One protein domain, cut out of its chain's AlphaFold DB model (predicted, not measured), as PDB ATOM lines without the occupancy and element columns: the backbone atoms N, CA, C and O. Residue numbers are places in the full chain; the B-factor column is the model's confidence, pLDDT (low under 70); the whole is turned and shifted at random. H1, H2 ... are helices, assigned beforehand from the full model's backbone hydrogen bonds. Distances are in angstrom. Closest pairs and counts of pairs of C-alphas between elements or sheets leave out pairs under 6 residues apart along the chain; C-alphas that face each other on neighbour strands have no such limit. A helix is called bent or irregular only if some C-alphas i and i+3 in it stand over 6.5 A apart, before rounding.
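AT A GLANCE: This is residues 8 to 62 of the 119 residues of an uncharacterized protein of Chloroflexi bacterium (UniProt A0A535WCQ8). A helical arm, H1, sticks out with residues 8 to 16 from a small body made of H2, a long loop of residues 30 to 45, and the two helices H3 and H4, which meet at a corner. The loop runs through the middle of the domain, its C-alphas 3 to 10 A from the mean of all C-alphas. The printed part has 55 residues with four named helices, in the order H1, H2, H3, H4, and no named strand; the class is all helix. It is only just loose, close to compact, with a radius of gyration of the C-alphas of 12.3 A, and its outline is elongated, with spans of 41 by 23 by 14 A.

HOW THE PARTS SIT: H1, residues 8 to 18, and H2, residues 20 to 29, are close but not clearly touching; their closest C-alphas, of Leu 17 and Tyr 23, are 6.1 A apart. They run the same way at a steep tilt of 60 degrees. H2 and H3, residues 46 to 49, are close but not clearly touching, with the closest C-alphas, of Thr 28 and Val 46, 5.5 A apart. H3 and H4, residues 51 to 60, touch only at the corner by their link; their closest C-alphas, of Phe 47 and Leu 53, are 5.0 A apart. H1 is apart from H3 and H4, and H2 is apart from H4. In H1 every O i to N i+4 pair is within hydrogen-bond range, in H2 4 of 6, and in H4 1 of 6 beside 4 of 7 O i to N i+3 pairs; H3 is too short for an O i to N i+4 pair.

IN THESE COORDINATES: H1 begins at C-alpha 8, (159.949, 76.517, 76.479), and is 15.6 A long. H2 is 14.3 A long and ends at C-alpha 29, (176.896, 97.868, 85.052). H4, 16.4 A long, ends at C-alpha 60, (163.484, 107.952, 78.241); it is irregular, but only just, with C-alphas 52 and 55 6.54 A apart.

THE WHOLE: The two C-alphas farthest apart, of Glu 8 and Pro 51, are 41.7 A apart. The printed part has no cut. The link from H2 to H3 is long, with 16 residues; those from H1 to H2 and from H3 to H4 are tight. The mean pLDDT of the printed part is 89.8, and no printed residue is under 70.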
ATOM      1  N   GLU A   8     160.348  76.245  75.092       95.81
ATOM      2  CA  GLU A   8     159.949  76.517  76.479       95.81
ATOM      3  C   GLU A   8     161.115  77.033  77.329       95.81
ATOM      4  O   GLU A   8     160.992  78.097  77.943       95.81
ATOM      5  N   THR A   9     162.279  76.375  77.282       96.50
ATOM      6  CA  THR A   9     163.463  76.827  78.027       96.50
ATOM      7  C   THR A   9     163.938  78.195  77.548       96.50
ATOM      8  O   THR A   9     164.273  79.054  78.363       96.50
ATOM      9  N   ALA A  10     163.918  78.456  76.237       96.00
ATOM     10  CA  ALA A  10     164.306  79.758  75.702       96.00
ATOM     11  C   ALA A  10     163.384  80.889  76.200       96.00
ATOM     12  O   ALA A  10     163.865  81.973  76.535       96.00
ATOM     13  N   LYS A  11     162.071  80.650  76.321       96.19
ATOM     14  CA  LYS A  11     161.144  81.631  76.911       96.19
ATOM     15  C   LYS A  11     161.361  81.783  78.406       96.19
ATOM     16  O   LYS A  11     161.370  82.918  78.876       96.19
ATOM     17  N   ALA A  12     161.553  80.686  79.135       96.94
ATOM     18  CA  ALA A  12     161.844  80.736  80.564       96.94
ATOM     19  C   ALA A  12     163.117  81.554  80.843       96.94
ATOM     20  O   ALA A  12     163.106  82.420  81.712       96.94
ATOM     21  N   MET A  13     164.171  81.366  80.041       95.69
ATOM     22  CA  MET A  13     165.403  82.151  80.130       95.69
ATOM     23  C   MET A  13     165.151  83.641  79.883       95.69
ATOM     24  O   MET A  13     165.596  84.472  80.669       95.69
ATOM     25  N   LEU A  14     164.431  83.996  78.812       95.00
ATOM     26  CA  LEU A  14     164.115  85.398  78.520       95.00
ATOM     27  C   LEU A  14     163.325  86.048  79.660       95.00
ATOM     28  O   LEU A  14     163.618  87.181  80.020       95.00
ATOM     29  N   LEU A  15     162.357  85.342  80.247       94.75
ATOM     30  CA  LEU A  15     161.595  85.854  81.385       94.75
ATOM     31  C   LEU A  15     162.481  86.042  82.621       94.75
ATOM     32  O   LEU A  15     162.438  87.113  83.216       94.75
ATOM     33  N   ALA A  16     163.329  85.062  82.947       95.31
ATOM     34  CA  ALA A  16     164.262  85.149  84.070       95.31
ATOM     35  C   ALA A  16     165.243  86.329  83.924       95.31
ATOM     36  O   ALA A  16     165.513  87.037  84.888       95.31
ATOM     37  N   LEU A  17     165.741  86.599  82.711       93.38
ATOM     38  CA  LEU A  17     166.619  87.748  82.441       93.38
ATOM     39  C   LEU A  17     165.910  89.103  82.583       93.38
ATOM     40  O   LEU A  17     166.566  90.114  82.831       93.38
ATOM     41  N   MET A  18     164.588  89.130  82.413       92.38
ATOM     42  CA  MET A  18     163.766  90.335  82.527       92.38
ATOM     43  C   MET A  18     163.204  90.549  83.938       92.38
ATOM     44  O   MET A  18     162.580  91.583  84.185       92.38
ATOM     45  N   GLU A  19     163.416  89.613  84.868       91.75
ATOM     46  CA  GLU A  19     163.105  89.830  86.280       91.75
ATOM     47  C   GLU A  19     163.859  91.055  86.797       91.75
ATOM     48  O   GLU A  19     165.032  91.257  86.476       91.75
ATOM     49  N   LYS A  20     163.185  91.868  87.616       88.88
ATOM     50  CA  LYS A  20     163.695  93.170  88.064       88.88
ATOM     51  C   LYS A  20     165.118  93.072  88.614       88.88
ATOM     52  O   LYS A  20     165.999  93.765  88.118       88.88
ATOM     53  N   ASP A  21     165.359  92.168  89.558       90.88
ATOM     54  CA  ASP A  21     166.662  92.022  90.214       90.88
ATOM     55  C   ASP A  21     167.768  91.559  89.254       90.88
ATOM     56  O   ASP A  21     168.939  91.884  89.454       90.88
ATOM     57  N   GLN A  22     167.428  90.802  88.204       92.81
ATOM     58  CA  GLN A  22     168.400  90.391  87.187       92.81
ATOM     59  C   GLN A  22     168.689  91.533  86.218       92.81
ATOM     60  O   GLN A  22     169.850  91.855  85.966       92.81
ATOM     61  N   TYR A  23     167.642  92.196  85.732       91.69
ATOM     62  CA  TYR A  23     167.770  93.300  84.793       91.69
ATOM     63  C   TYR A  23     168.475  94.510  85.424       91.69
ATOM     64  O   TYR A  23     169.305  95.147  84.778       91.69
ATOM     65  N   GLN A  24     168.233  94.788  86.712       91.12
ATOM     66  CA  GLN A  24     168.882  95.888  87.434       91.12
ATOM     67  C   GLN A  24     170.401  95.716  87.557       91.12
ATOM     68  O   GLN A  24     171.143  96.698  87.560       91.12
ATOM     69  N   LYS A  25     170.906  94.478  87.608       92.25
ATOM     70  CA  LYS A  25     172.361  94.236  87.563       92.25
ATOM     71  C   LYS A  25     172.945  94.710  86.235       92.25
ATOM     72  O   LYS A  25     174.038  95.273  86.209       92.25
ATOM     73  N   TRP A  26     172.209  94.514  85.141       90.81
ATOM     74  CA  TRP A  26     172.626  94.968  83.820       90.81
ATOM     75  C   TRP A  26     172.577  96.495  83.691       90.81
ATOM     76  O   TRP A  26     173.565  97.081  83.248       90.81
ATOM     77  N   THR A  27     171.494  97.152  84.119       90.31
ATOM     78  CA  THR A  27     171.398  98.629  84.091       90.31
ATOM     79  C   THR A  27     172.474  99.282  84.959       90.31
ATOM     80  O   THR A  27     173.098 100.251  84.529       90.31
ATOM     81  N   THR A  28     172.773  98.697  86.124       90.81
ATOM     82  CA  THR A  28     173.839  99.159  87.025       90.81
ATOM     83  C   THR A  28     175.211  99.123  86.350       90.81
ATOM     84  O   THR A  28     175.915 100.129  86.346       90.81
ATOM     85  N   ILE A  29     175.593  97.995  85.738       92.69
ATOM     86  CA  ILE A  29     176.896  97.868  85.052       92.69
ATOM     87  C   ILE A  29     176.958  98.765  83.807       92.69
ATOM     88  O   ILE A  29     178.021  99.287  83.478       92.69
ATOM     89  N   ALA A  30     175.827  98.985  83.132       91.38
ATOM     90  CA  ALA A  30     175.735  99.905  82.002       91.38
ATOM     91  C   ALA A  30     175.853 101.388  82.408       91.38
ATOM     92  O   ALA A  30     175.954 102.236  81.525       91.38
ATOM     93  N   ALA A  31     175.833 101.706  83.709       90.06
ATOM     94  CA  ALA A  31     176.048 103.048  84.253       90.06
ATOM     95  C   ALA A  31     175.182 104.136  83.582       90.06
ATOM     96  O   ALA A  31     175.657 105.219  83.249       90.06
ATOM     97  N   GLY A  32     173.902 103.827  83.350       85.69
ATOM     98  CA  GLY A  32     172.942 104.754  82.744       85.69
ATOM     99  C   GLY A  32     172.978 104.820  81.213       85.69
ATOM    100  O   GLY A  32     172.192 105.561  80.633       85.69
ATOM    101  N   TYR A  33     173.828 104.032  80.541       88.00
ATOM    102  CA  TYR A  33     173.803 103.900  79.077       88.00
ATOM    103  C   TYR A  33     172.524 103.210  78.577       88.00
ATOM    104  O   TYR A  33     171.964 103.589  77.552       88.00
ATOM    105  N   ASN A  34     172.049 102.208  79.322       87.50
ATOM    106  CA  ASN A  34     170.793 101.516  79.051       87.50
ATOM    107  C   ASN A  34     169.739 101.932  80.081       87.50
ATOM    108  O   ASN A  34     170.007 101.912  81.283       87.50
ATOM    109  N   ALA A  35     168.530 102.227  79.608       85.00
ATOM    110  CA  ALA A  35     167.351 102.392  80.449       85.00
ATOM    111  C   ALA A  35     166.474 101.135  80.389       85.00
ATOM    112  O   ALA A  35     166.445 100.433  79.375       85.00
ATOM    113  N   GLY A  36     165.750 100.851  81.472       86.06
ATOM    114  CA  GLY A  36     164.819  99.728  81.492       86.06
ATOM    115  C   GLY A  36     163.631  99.946  80.542       86.06
ATOM    116  O   GLY A  36     163.168 101.074  80.383       86.06
ATOM    117  N   PRO A  37     163.104  98.880  79.915       84.38
ATOM    118  CA  PRO A  37     162.071  98.992  78.885       84.38
ATOM    119  C   PRO A  37     160.651  99.187  79.440       84.38
ATOM    120  O   PRO A  37     159.711  99.341  78.663       84.38
ATOM    121  N   PHE A  38     160.477  99.151  80.765       85.44
ATOM    122  CA  PHE A  38     159.182  99.263  81.438       85.44
ATOM    123  C   PHE A  38     159.198 100.379  82.479       85.44
ATOM    124  O   PHE A  38     160.231 100.652  83.087       85.44
ATOM    125  N   ASP A  39     158.023 100.939  82.761       85.56
ATOM    126  CA  ASP A  39     157.828 102.019  83.739       85.56
ATOM    127  C   ASP A  39     158.346 101.666  85.149       85.56
ATOM    128  O   ASP A  39     158.876 102.510  85.867       85.56
ATOM    129  N   ALA A  40     158.334 100.377  85.509       87.12
ATOM    130  CA  ALA A  40     158.894  99.872  86.767       87.12
ATOM    131  C   ALA A  40     160.400 100.162  86.962       87.12
ATOM    132  O   ALA A  40     160.891 100.089  88.091       87.12
ATOM    133  N   PHE A  41     161.130 100.473  85.884       87.81
ATOM    134  CA  PHE A  41     162.545 100.859  85.905       87.81
ATOM    135  C   PHE A  41     162.762 102.371  85.822       87.81
ATOM    136  O   PHE A  41     163.908 102.813  85.838       87.81
ATOM    137  N   HIS A  42     161.703 103.182  85.748       85.88
ATOM    138  CA  HIS A  42     161.862 104.632  85.672       85.88
ATOM    139  C   HIS A  42     162.631 105.173  86.885       85.88
ATOM    140  O   HIS A  42     163.480 106.037  86.726       85.88
ATOM    141  N   GLY A  43     162.409 104.614  88.080       86.00
ATOM    142  CA  GLY A  43     163.147 104.934  89.310       86.00
ATOM    143  C   GLY A  43     164.361 104.041  89.592       86.00
ATOM    144  O   GLY A  43     164.658 103.798  90.760       86.00
ATOM    145  N   ASP A  44     165.013 103.477  88.569       90.44
ATOM    146  CA  ASP A  44     166.202 102.639  88.765       90.44
ATOM    147  C   ASP A  44     167.305 103.416  89.528       90.44
ATOM    148  O   ASP A  44     167.630 104.548  89.146       90.44
ATOM    149  N   PRO A  45     167.899 102.839  90.599       91.06
ATOM    150  CA  PRO A  45     168.951 103.487  91.385       91.06
ATOM    151  C   PRO A  45     170.140 104.004  90.570       91.06
ATOM    152  O   PRO A  45     170.798 104.948  91.014       91.06
ATOM    153  N   VAL A  46     170.404 103.446  89.381       91.44
ATOM    154  CA  VAL A  46     171.486 103.908  88.499       91.44
ATOM    155  C   VAL A  46     171.390 105.408  88.195       91.44
ATOM    156  O   VAL A  46     172.409 106.094  88.193       91.44
ATOM    157  N   PHE A  47     170.178 105.959  88.046       91.00
ATOM    158  CA  PHE A  47     169.971 107.381  87.739       91.00
ATOM    159  C   PHE A  47     170.205 108.315  88.934       91.00
ATOM    160  O   PHE A  47     170.374 109.518  88.750       91.00
ATOM    161  N   SER A  48     170.238 107.771  90.156       89.56
ATOM    162  CA  SER A  48     170.526 108.521  91.387       89.56
ATOM    163  C   SER A  48     171.973 108.362  91.871       89.56
ATOM    164  O   SER A  48     172.385 109.079  92.779       89.56
ATOM    165  N   GLY A  49     172.745 107.439  91.284       88.50
ATOM    166  CA  GLY A  49     174.128 107.156  91.687       88.50
ATOM    167  C   GLY A  49     175.141 108.237  91.289       88.50
ATOM    168  O   GLY A  49     176.062 108.517  92.052       88.50
ATOM    169  N   ASP A  50     174.958 108.876  90.127       90.19
ATOM    170  CA  ASP A  50     175.722 110.057  89.689       90.19
ATOM    171  C   ASP A  50     174.727 111.178  89.329       90.19
ATOM    172  O   ASP A  50     173.863 110.965  88.473       90.19
ATOM    173  N   PRO A  51     174.838 112.385  89.920       90.38
ATOM    174  CA  PRO A  51     173.983 113.527  89.590       90.38
ATOM    175  C   PRO A  51     173.889 113.860  88.093       90.38
ATOM    176  O   PRO A  51     172.877 114.405  87.654       90.38
ATOM    177  N   LYS A  52     174.911 113.526  87.294       90.12
ATOM    178  CA  LYS A  52     174.911 113.724  85.834       90.12
ATOM    179  C   LYS A  52     173.904 112.826  85.121       90.12
ATOM    180  O   LYS A  52     173.434 113.185  84.045       90.12
ATOM    181  N   LEU A  53     173.570 111.674  85.706       89.62
ATOM    182  CA  LEU A  53     172.654 110.713  85.100       89.62
ATOM    183  C   LEU A  53     171.190 111.143  85.195       89.62
ATOM    184  O   LEU A  53     170.371 110.714  84.384       89.62
ATOM    185  N   LYS A  54     170.871 112.057  86.117       86.12
ATOM    186  CA  LYS A  54     169.509 112.543  86.349       86.12
ATOM    187  C   LYS A  54     168.844 113.100  85.088       86.12
ATOM    188  O   LYS A  54     167.681 112.820  84.838       86.12
ATOM    189  N   ALA A  55     169.586 113.840  84.263       86.62
ATOM    190  CA  ALA A  55     169.047 114.409  83.027       86.62
ATOM    191  C   ALA A  55     168.629 113.339  82.000       86.62
ATOM    192  O   ALA A  55     167.767 113.598  81.165       86.62
ATOM    193  N   PHE A  56     169.217 112.138  82.055       87.12
ATOM    194  CA  PHE A  56     168.911 111.058  81.117       87.12
ATOM    195  C   PHE A  56     167.696 110.223  81.535       87.12
ATOM    196  O   PHE A  56     167.106 109.557  80.692       87.12
ATOM    197  N   GLN A  57     167.287 110.269  82.803       86.94
ATOM    198  CA  GLN A  57     166.100 109.556  83.283       86.94
ATOM    199  C   GLN A  57     164.824 110.073  82.594       86.94
ATOM    200  O   GLN A  57     164.004 109.294  82.101       86.94
ATOM    201  N   ASP A  58     164.701 111.397  82.496       84.94
ATOM    202  CA  ASP A  58     163.489 112.061  82.010       84.94
ATOM    203  C   ASP A  58     163.342 112.007  80.481       84.94
ATOM    204  O   ASP A  58     162.228 112.108  79.968       84.94
ATOM    205  N   VAL A  59     164.432 111.803  79.726       85.56
ATOM    206  CA  VAL A  59     164.370 111.708  78.251       85.56
ATOM    207  C   VAL A  59     163.884 110.345  77.753       85.56
ATOM    208  O   VAL A  59     163.457 110.231  76.604       85.56
ATOM    209  N   VAL A  60     163.907 109.314  78.606       83.25
ATOM    210  CA  VAL A  60     163.484 107.952  78.241       83.25
ATOM    211  C   VAL A  60     161.973 107.886  78.028       83.25
ATOM    212  O   VAL A  60     161.520 107.350  77.019       83.25
ATOM    213  N   ALA A  61     161.186 108.464  78.941       82.06
ATOM    214  CA  ALA A  61     159.724 108.395  78.913       82.06
ATOM    215  C   ALA A  61     159.077 108.985  77.635       82.06
ATOM    216  O   ALA A  61     158.204 108.334  77.052       82.06
ATOM    217  N   PRO A  62     159.475 110.176  77.138       86.94
ATOM    218  CA  PRO A  62     158.953 110.706  75.879       86.94
ATOM    219  C   PRO A  62     159.611 110.082  74.638       86.94
ATOM    220  O   PRO A  62     159.113 110.295  73.526       86.94
TER     221      PRO A  62